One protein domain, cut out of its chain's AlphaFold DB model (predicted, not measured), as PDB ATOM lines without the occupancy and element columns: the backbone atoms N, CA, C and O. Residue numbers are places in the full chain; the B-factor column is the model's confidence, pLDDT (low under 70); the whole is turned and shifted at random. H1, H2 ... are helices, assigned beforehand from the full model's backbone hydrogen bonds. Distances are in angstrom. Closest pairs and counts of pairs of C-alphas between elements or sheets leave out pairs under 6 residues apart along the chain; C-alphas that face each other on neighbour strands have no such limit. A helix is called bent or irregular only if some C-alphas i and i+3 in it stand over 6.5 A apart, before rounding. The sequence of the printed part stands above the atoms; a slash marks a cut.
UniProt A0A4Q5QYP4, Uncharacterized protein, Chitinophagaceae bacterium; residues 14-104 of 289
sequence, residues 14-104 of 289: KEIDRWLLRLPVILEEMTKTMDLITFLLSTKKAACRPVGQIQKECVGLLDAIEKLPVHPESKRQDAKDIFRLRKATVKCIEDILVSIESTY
ATOM      1  N   LYS A  14     -35.178 -23.357  -0.188       87.25
ATOM      2  CA  LYS A  14     -33.859 -22.959   0.338       87.25
ATOM      3  C   LYS A  14     -32.707 -23.554  -0.473       87.25
ATOM      4  O   LYS A  14     -31.686 -22.895  -0.652       87.25
ATOM      5  N   GLU A  15     -32.849 -24.789  -0.945       87.31
ATOM      6  CA  GLU A  15     -31.851 -25.425  -1.810       87.31
ATOM      7  C   GLU A  15     -31.846 -24.795  -3.200       87.31
ATOM      8  O   GLU A  15     -30.772 -24.526  -3.732       87.31
ATOM      9  N   ILE A  16     -33.024 -24.489  -3.754       87.88
ATOM     10  CA  ILE A  16     -33.153 -23.771  -5.028       87.88
ATOM     11  C   ILE A  16     -32.459 -22.407  -4.953       87.88
ATOM     12  O   ILE A  16     -31.616 -22.106  -5.797       87.88
ATOM     13  N   ASP A  17     -32.757 -21.608  -3.928       90.00
ATOM     14  CA  ASP A  17     -32.154 -20.287  -3.735       90.00
ATOM     15  C   ASP A  17     -30.630 -20.388  -3.558       90.00
ATOM     16  O   ASP A  17     -29.878 -19.602  -4.138       90.00
ATOM     17  N   ARG A  18     -30.147 -21.406  -2.830       93.44
ATOM     18  CA  ARG A  18     -28.708 -21.676  -2.688       93.44
ATOM     19  C   ARG A  18     -28.052 -21.987  -4.032       93.44
ATOM     20  O   ARG A  18     -26.985 -21.449  -4.318       93.44
ATOM     21  N   TRP A  19     -28.669 -22.830  -4.858       93.25
ATOM     22  CA  TRP A  19     -28.145 -23.142  -6.186       93.25
ATOM     23  C   TRP A  19     -28.147 -21.920  -7.101       93.25
ATOM     24  O   TRP A  19     -27.146 -21.667  -7.766       93.25
ATOM     25  N   LEU A  20     -29.216 -21.118  -7.083       92.69
ATOM     26  CA  LEU A  20     -29.286 -19.865  -7.837       92.69
ATOM     27  C   LEU A  20     -28.150 -18.899  -7.468       92.69
ATOM     28  O   LEU A  20     -27.591 -18.266  -8.359       92.69
ATOM     29  N   LEU A  21     -27.780 -18.818  -6.186       94.31
ATOM     30  CA  LEU A  21     -26.643 -18.015  -5.721       94.31
ATOM     31  C   LEU A  21     -25.283 -18.628  -6.087       94.31
ATOM     32  O   LEU A  21     -24.316 -17.896  -6.282       94.31
ATOM     33  N   ARG A  22     -25.188 -19.959  -6.180       94.75
ATOM     34  CA  ARG A  22     -23.929 -20.658  -6.477       94.75
ATOM     35  C   ARG A  22     -23.592 -20.675  -7.969       94.75
ATOM     36  O   ARG A  22     -22.412 -20.679  -8.300       94.75
ATOM     37  N   LEU A  23     -24.587 -20.659  -8.859       94.38
ATOM     38  CA  LEU A  23     -24.382 -20.737 -10.314       94.38
ATOM     39  C   LEU A  23     -23.420 -19.665 -10.872       94.38
ATOM     40  O   LEU A  23     -22.519 -20.054 -11.614       94.38
ATOM     41  N   PRO A  24     -23.524 -18.367 -10.515       94.31
ATOM     42  CA  PRO A  24     -22.560 -17.362 -10.971       94.31
ATOM     43  C   PRO A  24     -21.133 -17.628 -10.485       94.31
ATOM     44  O   PRO A  24     -20.177 -17.394 -11.217       94.31
ATOM     45  N   VAL A  25     -20.985 -18.162  -9.268       95.50
ATOM     46  CA  VAL A  25     -19.669 -18.498  -8.710       95.50
ATOM     47  C   VAL A  25     -19.055 -19.687  -9.449       95.50
ATOM     48  O   VAL A  25     -17.865 -19.675  -9.731       95.50
ATOM     49  N   ILE A  26     -19.865 -20.686  -9.823       93.50
ATOM     50  CA  ILE A  26     -19.414 -21.814 -10.653       93.50
ATOM     51  C   ILE A  26     -18.918 -21.318 -12.014       93.50
ATOM     52  O   ILE A  26     -17.864 -21.757 -12.463       93.50
ATOM     53  N   LEU A  27     -19.648 -20.400 -12.655       93.81
ATOM     54  CA  LEU A  27     -19.220 -19.795 -13.919       93.81
ATOM     55  C   LEU A  27     -17.844 -19.127 -13.768       93.81
ATOM     56  O   LEU A  27     -16.939 -19.406 -14.548       93.81
ATOM     57  N   GLU A  28     -17.666 -18.297 -12.739       94.88
ATOM     58  CA  GLU A  28     -16.394 -17.620 -12.470       94.88
ATOM     59  C   GLU A  28     -15.248 -18.609 -12.182       94.88
ATOM     60  O   GLU A  28     -14.152 -18.471 -12.728       94.88
ATOM     61  N   GLU A  29     -15.496 -19.624 -11.349       94.38
ATOM     62  CA  GLU A  29     -14.527 -20.681 -11.033       94.38
ATOM     63  C   GLU A  29     -14.129 -21.477 -12.286       94.38
ATOM     64  O   GLU A  29     -12.948 -21.782 -12.468       94.38
ATOM     65  N   MET A  30     -15.078 -21.777 -13.179       93.50
ATOM     66  CA  MET A  30     -14.796 -22.474 -14.438       93.50
ATOM     67  C   MET A  30     -13.974 -21.625 -15.397       93.50
ATOM     68  O   MET A  30     -13.001 -22.132 -15.955       93.50
ATOM     69  N   THR A  31     -14.285 -20.337 -15.541       92.69
ATOM     70  CA  THR A  31     -13.480 -19.420 -16.360       92.69
ATOM     71  C   THR A  31     -12.042 -19.341 -15.848       92.69
ATOM     72  O   THR A  31     -11.109 -19.593 -16.606       92.69
ATOM     73  N   LYS A  32     -11.845 -19.134 -14.537       93.69
ATOM     74  CA  LYS A  32     -10.502 -19.128 -13.926       93.69
ATOM     75  C   LYS A  32      -9.764 -20.452 -14.118       93.69
ATOM     76  O   LYS A  32      -8.552 -20.468 -14.316       93.69
ATOM     77  N   THR A  33     -10.486 -21.568 -14.056       92.94
ATOM     78  CA  THR A  33      -9.911 -22.896 -14.287       92.94
ATOM     79  C   THR A  33      -9.440 -23.041 -15.735       92.94
ATOM     80  O   THR A  33      -8.332 -23.522 -15.961       92.94
ATOM     81  N   MET A  34     -10.226 -22.585 -16.716       93.38
ATOM     82  CA  MET A  34      -9.823 -22.579 -18.128       93.38
ATOM     83  C   MET A  34      -8.621 -21.659 -18.385       93.38
ATOM     84  O   MET A  34      -7.692 -22.064 -19.088       93.38
ATOM     85  N   ASP A  35      -8.576 -20.477 -17.765       92.50
ATOM     86  CA  ASP A  35      -7.408 -19.585 -17.819       92.50
ATOM     87  C   ASP A  35      -6.153 -20.274 -17.278       92.50
ATOM     88  O   ASP A  35      -5.114 -20.304 -17.935       92.50
ATOM     89  N   LEU A  36      -6.260 -20.909 -16.109       91.94
ATOM     90  CA  LEU A  36      -5.148 -21.619 -15.489       91.94
ATOM     91  C   LEU A  36      -4.664 -22.790 -16.356       91.94
ATOM     92  O   LEU A  36      -3.463 -22.963 -16.552       91.94
ATOM     93  N   ILE A  37      -5.592 -23.583 -16.898       90.81
ATOM     94  CA  ILE A  37      -5.296 -24.709 -17.793       90.81
ATOM     95  C   ILE A  37      -4.538 -24.226 -19.029       90.81
ATOM     96  O   ILE A  37      -3.523 -24.812 -19.401       90.81
ATOM     97  N   THR A  38      -5.035 -23.175 -19.679       89.19
ATOM     98  CA  THR A  38      -4.445 -22.672 -20.925       89.19
ATOM     99  C   THR A  38      -3.114 -21.958 -20.698       89.19
ATOM    100  O   THR A  38      -2.250 -22.024 -21.568       89.19
ATOM    101  N   PHE A  39      -2.912 -21.349 -19.526       89.00
ATOM    102  CA  PHE A  39      -1.657 -20.704 -19.144       89.00
ATOM    103  C   PHE A  39      -0.569 -21.695 -18.703       89.00
ATOM    104  O   PHE A  39       0.579 -21.581 -19.126       89.00
ATOM    105  N   LEU A  40      -0.903 -22.667 -17.844       87.06
ATOM    106  CA  LEU A  40       0.089 -23.567 -17.239       87.06
ATOM    107  C   LEU A  40       0.561 -24.679 -18.175       87.06
ATOM    108  O   LEU A  40       1.663 -25.207 -18.005       87.06
ATOM    109  N   LEU A  41      -0.274 -25.100 -19.123       86.50
ATOM    110  CA  LEU A  41       0.062 -26.231 -19.976       86.50
ATOM    111  C   LEU A  41       1.000 -25.792 -21.100       86.50
ATOM    112  O   LEU A  41       0.634 -25.041 -21.997       86.50
ATOM    113  N   SER A  42       2.211 -26.348 -21.077       73.50
ATOM    114  CA  SER A  42       3.329 -25.997 -21.965       73.50
ATOM    115  C   SER A  42       3.061 -26.188 -23.458       73.50
ATOM    116  O   SER A  42       3.806 -25.675 -24.292       73.50
ATOM    117  N   THR A  43       2.014 -26.934 -23.825       84.38
ATOM    118  CA  THR A  43       1.620 -27.118 -25.221       84.38
ATOM    119  C   THR A  43       0.122 -26.945 -25.401       84.38
ATOM    120  O   THR A  43      -0.688 -27.449 -24.621       84.38
ATOM    121  N   LYS A  44      -0.257 -26.336 -26.529       85.38
ATOM    122  CA  LYS A  44      -1.655 -26.198 -26.950       85.38
ATOM    123  C   LYS A  44      -2.419 -27.524 -26.921       85.38
ATOM    124  O   LYS A  44      -3.545 -27.581 -26.443       85.38
ATOM    125  N   LYS A  45      -1.780 -28.611 -27.369       86.94
ATOM    126  CA  LYS A  45      -2.373 -29.957 -27.393       86.94
ATOM    127  C   LYS A  45      -2.718 -30.470 -25.992       86.94
ATOM    128  O   LYS A  45      -3.734 -31.143 -25.835       86.94
ATOM    129  N   ALA A  46      -1.897 -30.156 -24.989       88.31
ATOM    130  CA  ALA A  46      -2.177 -30.531 -23.609       88.31
ATOM    131  C   ALA A  46      -3.401 -29.780 -23.061       88.31
ATOM    132  O   ALA A  46      -4.212 -30.403 -22.383       88.31
ATOM    133  N   ALA A  47      -3.577 -28.499 -23.413       90.62
ATOM    134  CA  ALA A  47      -4.735 -27.691 -23.014       90.62
ATOM    135  C   ALA A  47      -6.037 -28.044 -23.754       90.62
ATOM    136  O   ALA A  47      -7.115 -27.949 -23.169       90.62
ATOM    137  N   CYS A  48      -5.962 -28.530 -24.999       92.06
ATOM    138  CA  CYS A  48      -7.143 -28.967 -25.754       92.06
ATOM    139  C   CYS A  48      -7.942 -30.065 -25.042       92.06
ATOM    140  O   CYS A  48      -9.168 -30.043 -25.052       92.06
ATOM    141  N   ARG A  49      -7.269 -31.038 -24.415       91.44
ATOM    142  CA  ARG A  49      -7.941 -32.179 -23.775       91.44
ATOM    143  C   ARG A  49      -8.879 -31.764 -22.626       91.44
ATOM    144  O   ARG A  49     -10.040 -32.162 -22.668       91.44
ATOM    145  N   PRO A  50      -8.431 -31.018 -21.600       92.81
ATOM    146  CA  PRO A  50      -9.310 -30.597 -20.514       92.81
ATOM    147  C   PRO A  50     -10.370 -29.582 -20.968       92.81
ATOM    148  O   PRO A  50     -11.517 -29.717 -20.555       92.81
ATOM    149  N   VAL A  51     -10.050 -28.639 -21.867       93.00
ATOM    150  CA  VAL A  51     -11.058 -27.708 -22.420       93.00
ATOM    151  C   VAL A  51     -12.140 -28.471 -23.194       93.00
ATOM    152  O   VAL A  51     -13.329 -28.251 -22.974       93.00
ATOM    153  N   GLY A  52     -11.748 -29.432 -24.035       93.38
ATOM    154  CA  GLY A  52     -12.679 -30.307 -24.750       93.38
ATOM    155  C   GLY A  52     -13.525 -31.178 -23.814       93.38
ATOM    156  O   GLY A  52     -14.701 -31.411 -24.085       93.38
ATOM    157  N   GLN A  53     -12.977 -31.617 -22.676       94.06
ATOM    158  CA  GLN A  53     -13.751 -32.342 -21.665       94.06
ATOM    159  C   GLN A  53     -14.831 -31.451 -21.033       94.06
ATOM    160  O   GLN A  53     -15.987 -31.866 -20.977       94.06
ATOM    161  N   ILE A  54     -14.485 -30.219 -20.640       94.56
ATOM    162  CA  ILE A  54     -15.449 -29.238 -20.109       94.56
ATOM    163  C   ILE A  54     -16.550 -28.972 -21.141       94.56
ATOM    164  O   ILE A  54     -17.736 -29.041 -20.821       94.56
ATOM    165  N   GLN A  55     -16.169 -28.742 -22.401       95.31
ATOM    166  CA  GLN A  55     -17.107 -28.550 -23.506       95.31
ATOM    167  C   GLN A  55     -18.069 -29.742 -23.642       95.31
ATOM    168  O   GLN A  55     -19.285 -29.559 -23.711       95.31
ATOM    169  N   LYS A  56     -17.547 -30.975 -23.645       95.31
ATOM    170  CA  LYS A  56     -18.343 -32.205 -23.763       95.31
ATOM    171  C   LYS A  56     -19.346 -32.353 -22.622       95.31
ATOM    172  O   LYS A  56     -20.490 -32.743 -22.858       95.31
ATOM    173  N   GLU A  57     -18.917 -32.066 -21.397       95.19
ATOM    174  CA  GLU A  57     -19.770 -32.127 -20.210       95.19
ATOM    175  C   GLU A  57     -20.870 -31.068 -20.259       95.19
ATOM    176  O   GLU A  57     -22.032 -31.399 -20.033       95.19
ATOM    177  N   CYS A  58     -20.545 -29.837 -20.660       95.12
ATOM    178  CA  CYS A  58     -21.525 -28.768 -20.845       95.12
ATOM    179  C   CYS A  58     -22.606 -29.150 -21.868       95.12
ATOM    180  O   CYS A  58     -23.798 -29.030 -21.582       95.12
ATOM    181  N   VAL A  59     -22.209 -29.693 -23.027       94.44
ATOM    182  CA  VAL A  59     -23.150 -30.203 -24.042       94.44
ATOM    183  C   VAL A  59     -24.036 -31.308 -23.461       94.44
ATOM    184  O   VAL A  59     -25.256 -31.282 -23.625       94.44
ATOM    185  N   GLY A  60     -23.441 -32.278 -22.759       93.19
ATOM    186  CA  GLY A  60     -24.176 -33.384 -22.145       93.19
ATOM    187  C   GLY A  60     -25.189 -32.926 -21.094       93.19
ATOM    188  O   GLY A  60     -26.305 -33.445 -21.054       93.19
ATOM    189  N   LEU A  61     -24.821 -31.937 -20.275       92.69
ATOM    190  CA  LEU A  61     -25.692 -31.355 -19.258       92.69
ATOM    191  C   LEU A  61     -26.850 -30.570 -19.880       92.69
ATOM    192  O   LEU A  61     -27.985 -30.759 -19.447       92.69
ATOM    193  N   LEU A  62     -26.605 -29.751 -20.908       92.81
ATOM    194  CA  LEU A  62     -27.674 -29.036 -21.617       92.81
ATOM    195  C   LEU A  62     -28.690 -30.004 -22.226       92.81
ATOM    196  O   LEU A  62     -29.885 -29.892 -21.949       92.81
ATOM    197  N   ASP A  63     -28.214 -31.014 -22.958       89.69
ATOM    198  CA  ASP A  63     -29.077 -32.031 -23.566       89.69
ATOM    199  C   ASP A  63     -29.895 -32.799 -22.506       89.69
ATOM    200  O   ASP A  63     -31.029 -33.213 -22.762       89.69
ATOM    201  N   ALA A  64     -29.327 -33.032 -21.317       88.88
ATOM    202  CA  ALA A  64     -30.021 -33.693 -20.213       88.88
ATOM    203  C   ALA A  64     -31.083 -32.782 -19.579       88.88
ATOM    204  O   ALA A  64     -32.212 -33.222 -19.357       88.88
ATOM    205  N   ILE A  65     -30.745 -31.513 -19.334       87.38
ATOM    206  CA  ILE A  65     -31.656 -30.518 -18.762       87.38
ATOM    207  C   ILE A  65     -32.845 -30.276 -19.693       87.38
ATOM    208  O   ILE A  65     -33.975 -30.159 -19.222       87.38
ATOM    209  N   GLU A  66     -32.625 -30.226 -21.006       81.94
ATOM    210  CA  GLU A  66     -33.688 -30.042 -21.999       81.94
ATOM    211  C   GLU A  66     -34.717 -31.176 -21.992       81.94
ATOM    212  O   GLU A  66     -35.915 -30.912 -22.106       81.94
ATOM    213  N   LYS A  67     -34.271 -32.417 -21.769       82.81
ATOM    214  CA  LYS A  67     -35.137 -33.603 -21.692       82.81
ATOM    215  C   LYS A  67     -35.956 -33.691 -20.410       82.81
ATOM    216  O   LYS A  67     -36.874 -34.509 -20.347       82.81
ATOM    217  N   LEU A  68     -35.643 -32.891 -19.388       79.81
ATOM    218  CA  LEU A  68     -36.439 -32.880 -18.166       79.81
ATOM    219  C   LEU A  68     -37.871 -32.432 -18.494       79.81
ATOM    220  O   LEU A  68     -38.044 -31.414 -19.181       79.81
ATOM    221  N   PRO A  69     -38.902 -33.139 -18.000       71.00
ATOM    222  CA  PRO A  69     -40.285 -32.761 -18.243       71.00
ATOM    223  C   PRO A  69     -40.520 -31.336 -17.740       71.00
ATOM    224  O   PRO A  69     -40.235 -30.995 -16.590       71.00
ATOM    225  N   VAL A  70     -41.005 -30.471 -18.629       63.41
ATOM    226  CA  VAL A  70     -41.518 -29.162 -18.232       63.41
ATOM    227  C   VAL A  70     -42.933 -29.425 -17.728       63.41
ATOM    228  O   VAL A  70     -43.762 -29.938 -18.475       63.41
ATOM    229  N   HIS A  71     -43.231 -29.074 -16.481       59.50
ATOM    230  CA  HIS A  71     -44.611 -28.986 -15.996       59.50
ATOM    231  C   HIS A  71     -45.003 -27.504 -15.906       59.50
ATOM    232  O   HIS A  71     -45.027 -26.948 -14.805       59.50
ATOM    233  N   PRO A  72     -45.263 -26.829 -17.046       52.12
ATOM    234  CA  PRO A  72     -45.490 -25.384 -17.071       52.12
ATOM    235  C   PRO A  72     -46.828 -24.970 -16.434       52.12
ATOM    236  O   PRO A  72     -47.043 -23.790 -16.181       52.12
ATOM    237  N   GLU A  73     -47.712 -25.926 -16.131       49.19
ATOM    238  CA  GLU A  73     -49.105 -25.663 -15.738       49.19
ATOM    239  C   GLU A  73     -49.394 -25.835 -14.240       49.19
ATOM    240  O   GLU A  73     -50.504 -25.582 -13.765       49.19
ATOM    241  N   SER A  74     -48.397 -26.220 -13.443       52.94
ATOM    242  CA  SER A  74     -48.563 -26.263 -11.994       52.94
ATOM    243  C   SER A  74     -48.621 -24.832 -11.440       52.94
ATOM    244  O   SER A  74     -47.593 -24.174 -11.289       52.94
ATOM    245  N   LYS A  75     -49.813 -24.364 -11.038       53.06
ATOM    246  CA  LYS A  75     -50.004 -23.111 -10.270       53.06
ATOM    247  C   LYS A  75     -49.241 -23.081  -8.929       53.06
ATOM    248  O   LYS A  75     -49.255 -22.059  -8.248       53.06
ATOM    249  N   ARG A  76     -48.596 -24.182  -8.525       63.31
ATOM    250  CA  ARG A  76     -47.804 -24.269  -7.292       63.31
ATOM    251  C   ARG A  76     -46.492 -23.505  -7.454       63.31
ATOM    252  O   ARG A  76     -45.779 -23.698  -8.437       63.31
ATOM    253  N   GLN A  77     -46.178 -22.669  -6.467       62.31
ATOM    254  CA  GLN A  77     -44.971 -21.840  -6.415       62.31
ATOM    255  C   GLN A  77     -43.684 -22.654  -6.655       62.31
ATOM    256  O   GLN A  77     -42.814 -22.207  -7.398       62.31
ATOM    257  N   ASP A  78     -43.625 -23.890  -6.153       66.75
ATOM    258  CA  ASP A  78     -42.481 -24.797  -6.314       66.75
ATOM    259  C   ASP A  78     -42.131 -25.081  -7.787       66.75
ATOM    260  O   ASP A  78     -40.961 -25.168  -8.151       66.75
ATOM    261  N   ALA A  79     -43.134 -25.173  -8.670       72.44
ATOM    262  CA  ALA A  79     -42.896 -25.408 -10.096       72.44
ATOM    263  C   ALA A  79     -42.278 -24.183 -10.789       72.44
ATOM    264  O   ALA A  79     -41.447 -24.334 -11.686       72.44
ATOM    265  N   LYS A  80     -42.636 -22.968 -10.345       77.88
ATOM    266  CA  LYS A  80     -42.028 -21.724 -10.840       77.88
ATOM    267  C   LYS A  80     -40.575 -21.600 -10.394       77.88
ATOM    268  O   LYS A  80     -39.726 -21.220 -11.200       77.88
ATOM    269  N   ASP A  81     -40.284 -21.950  -9.143       80.38
ATOM    270  CA  ASP A  81     -38.934 -21.865  -8.581       80.38
ATOM    271  C   ASP A  81     -37.990 -22.892  -9.242       80.38
ATOM    272  O   ASP A  81     -36.874 -22.543  -9.633       80.38
ATOM    273  N   ILE A  82     -38.462 -24.118  -9.499       82.56
ATOM    274  CA  ILE A  82     -37.712 -25.133 -10.265       82.56
ATOM    275  C   ILE A  82     -37.483 -24.683 -11.713       82.56
ATOM    276  O   ILE A  82     -36.379 -24.828 -12.240       82.56
ATOM    277  N   PHE A  83     -38.496 -24.109 -12.369       83.88
ATOM    278  CA  PHE A  83     -38.343 -23.581 -13.725       83.88
ATOM    279  C   PHE A  83     -37.309 -22.447 -13.784       83.88
ATOM    280  O   PHE A  83     -36.476 -22.407 -14.692       83.88
ATOM    281  N   ARG A  84     -37.317 -21.548 -12.791       87.56
ATOM    282  CA  ARG A  84     -36.317 -20.483 -12.656       87.56
ATOM    283  C   ARG A  84     -34.911 -21.057 -12.488       87.56
ATOM    284  O   ARG A  84     -34.004 -20.591 -13.177       87.56
ATOM    285  N   LEU A  85     -34.741 -22.058 -11.622       88.88
ATOM    286  CA  LEU A  85     -33.460 -22.741 -11.442       88.88
ATOM    287  C   LEU A  85     -32.983 -23.368 -12.748       88.88
ATOM    288  O   LEU A  85     -31.876 -23.080 -13.183       88.88
ATOM    289  N   ARG A  86     -33.849 -24.127 -13.428       88.56
ATOM    290  CA  ARG A  86     -33.550 -24.728 -14.732       88.56
ATOM    291  C   ARG A  86     -33.066 -23.686 -15.739       88.56
ATOM    292  O   ARG A  86     -32.029 -23.886 -16.363       88.56
ATOM    293  N   LYS A  87     -33.788 -22.570 -15.887       90.12
ATOM    294  CA  LYS A  87     -33.414 -21.489 -16.811       90.12
ATOM    295  C   LYS A  87     -32.059 -20.873 -16.446       90.12
ATOM    296  O   LYS A  87     -31.263 -20.600 -17.338       90.12
ATOM    297  N   ALA A  88     -31.794 -20.665 -15.157       91.62
ATOM    298  CA  ALA A  88     -30.514 -20.143 -14.686       91.62
ATOM    299  C   ALA A  88     -29.360 -21.129 -14.935       91.62
ATOM    300  O   ALA A  88     -28.287 -20.706 -15.350       91.62
ATOM    301  N   THR A  89     -29.585 -22.430 -14.733       92.69
ATOM    302  CA  THR A  89     -28.592 -23.473 -15.018       92.69
ATOM    303  C   THR A  89     -28.288 -23.559 -16.508       92.69
ATOM    304  O   THR A  89     -27.116 -23.566 -16.867       92.69
ATOM    305  N   VAL A  90     -29.314 -23.564 -17.374       92.81
ATOM    306  CA  VAL A  90     -29.120 -23.530 -18.835       92.81
ATOM    307  C   VAL A  90     -28.275 -22.325 -19.223       92.81
ATOM    308  O   VAL A  90     -27.250 -22.502 -19.868       92.81
ATOM    309  N   LYS A  91     -28.646 -21.127 -18.754       93.06
ATOM    310  CA  LYS A  91     -27.899 -19.906 -19.060       93.06
ATOM    311  C   LYS A  91     -26.441 -19.984 -18.595       93.06
ATOM    312  O   LYS A  91     -25.551 -19.646 -19.357       93.06
ATOM    313  N   CYS A  92     -26.190 -20.458 -17.375       94.62
ATOM    314  CA  CYS A  92     -24.830 -20.607 -16.852       94.62
ATOM    315  C   CYS A  92     -23.974 -21.532 -17.736       94.62
ATOM    316  O   CYS A  92     -22.841 -21.197 -18.063       94.62
ATOM    317  N   ILE A  93     -24.526 -22.669 -18.173       95.06
ATOM    318  CA  ILE A  93     -23.806 -23.604 -19.046       95.06
ATOM    319  C   ILE A  93     -23.623 -23.021 -20.459       95.06
ATOM    320  O   ILE A  93     -22.554 -23.184 -21.046       95.06
ATOM    321  N   GLU A  94     -24.629 -22.322 -20.999       93.75
ATOM    322  CA  GLU A  94     -24.501 -21.583 -22.262       93.75
ATOM    323  C   GLU A  94     -23.384 -20.532 -22.180       93.75
ATOM    324  O   GLU A  94     -22.559 -20.468 -23.083       93.75
ATOM    325  N   ASP A  95     -23.298 -19.769 -21.087       94.50
ATOM    326  CA  ASP A  95     -22.260 -18.751 -20.884       94.50
ATOM    327  C   ASP A  95     -20.846 -19.380 -20.842       94.50
ATOM    328  O   ASP A  95     -19.903 -18.822 -21.412       94.50
ATOM    329  N   ILE A  96     -20.688 -20.578 -20.252       94.81
ATOM    330  CA  ILE A  96     -19.425 -21.344 -20.300       94.81
ATOM    331  C   ILE A  96     -19.083 -21.734 -21.745       94.81
ATOM    332  O   ILE A  96     -17.952 -21.525 -22.187       94.81
ATOM    333  N   LEU A  97     -20.041 -22.280 -22.500       94.19
ATOM    334  CA  LEU A  97     -19.819 -22.660 -23.901       94.19
ATOM    335  C   LEU A  97     -19.480 -21.448 -24.775       94.19
ATOM    336  O   LEU A  97     -18.541 -21.517 -25.565       94.19
ATOM    337  N   VAL A  98     -20.159 -20.314 -24.580       92.81
ATOM    338  CA  VAL A  98     -19.850 -19.048 -25.260       92.81
ATOM    339  C   VAL A  98     -18.426 -18.592 -24.941       92.81
ATOM    340  O   VAL A  98     -17.709 -18.155 -25.844       92.81
ATOM    341  N   SER A  99     -17.973 -18.729 -23.692       92.50
ATOM    342  CA  SER A  99     -16.588 -18.429 -23.313       92.50
ATOM    343  C   SER A  99     -15.583 -19.343 -24.028       92.50
ATOM    344  O   SER A  99     -14.571 -18.870 -24.549       92.50
ATOM    345  N   ILE A 100     -15.889 -20.639 -24.154       93.25
ATOM    346  CA  ILE A 100     -15.075 -21.587 -24.935       93.25
ATOM    347  C   ILE A 100     -15.026 -21.189 -26.415       93.25
ATOM    348  O   ILE A 100     -13.951 -21.181 -27.012       93.25
ATOM    349  N   GLU A 101     -16.159 -20.822 -27.012       91.06
ATOM    350  CA  GLU A 101     -16.267 -20.476 -28.434       91.06
ATOM    351  C   GLU A 101     -15.589 -19.144 -28.798       91.06
ATOM    352  O   GLU A 101     -15.092 -18.987 -29.921       91.06
ATOM    353  N   SER A 102     -15.558 -18.194 -27.862       90.94
ATOM    354  CA  SER A 102     -15.006 -16.846 -28.056       90.94
ATOM    355  C   SER A 102     -13.553 -16.724 -27.586       90.94
ATOM    356  O   SER A 102     -12.680 -16.411 -28.396       90.94
ATOM    357  N   THR A 103     -13.277 -17.011 -26.313       91.62
ATOM    358  CA  THR A 103     -11.962 -16.825 -25.679       91.62
ATOM    359  C   THR A 103     -11.038 -18.018 -25.913       91.62
ATOM    360  O   THR A 103      -9.868 -17.843 -26.247       91.62
ATOM    361  N   TYR A 104     -11.557 -19.245 -25.807       91.06
ATOM    362  CA  TYR A 104     -10.745 -20.474 -25.866       91.06
ATOM    363  C   TYR A 104     -10.905 -21.254 -27.173       91.06
ATOM    364  O   TYR A 104     -10.581 -22.441 -27.250       91.06
TER     365      TYR A 104
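This is residues 14 to 104 of the 289 residues of an uncharacterized protein of Chitinophagaceae bacterium (UniProt A0A4Q5QYP4). Three long helices make a slender up-and-down bundle, each running against the one before: H1b and H2 form a hairpin, and H3 packs on both. The printed part, 91 residues, holds H1, H2, H3 in order, all helix. It is a loose rod, radius of gyration of the C-alphas 15.8 A, spanning 54 by 24 by 18 A.

Start at H1, residues 14 to 40, one helix by its hydrogen bonds but bent: C-alphas 21 and 24 are 6.7 A apart. Its arms H1a, residues 14 to 21, and H1b, residues 24 to 40, stand at a steep tilt of 45 degrees. With residues 34 to 38 alone, H1b touches residues 44 to 51 of H2, residues 44 to 67; the closest C-alphas, Thr 38 and Ala 47, are 5.4 A apart. H3, residues 77 to 102, touches H2 in a second hairpin, opposite ways at 26 degrees, closest at C-alphas Cys 58 and Ile 93, 5.9 A. Every O i to N i+4 pair is within hydrogen-bond range in H1a, H1b and H3, and 18 of 20 in H2.

Find C-alpha 14 at (-33.859, -22.959, 0.338), where H1a begins; H3 runs 37.3 A to C-alpha 102 at (-15.006, -16.846, -28.056), and H2 measures 34.7 A.

The printed part has no cut; look for pLDDT under 70 at residues 70 to 78.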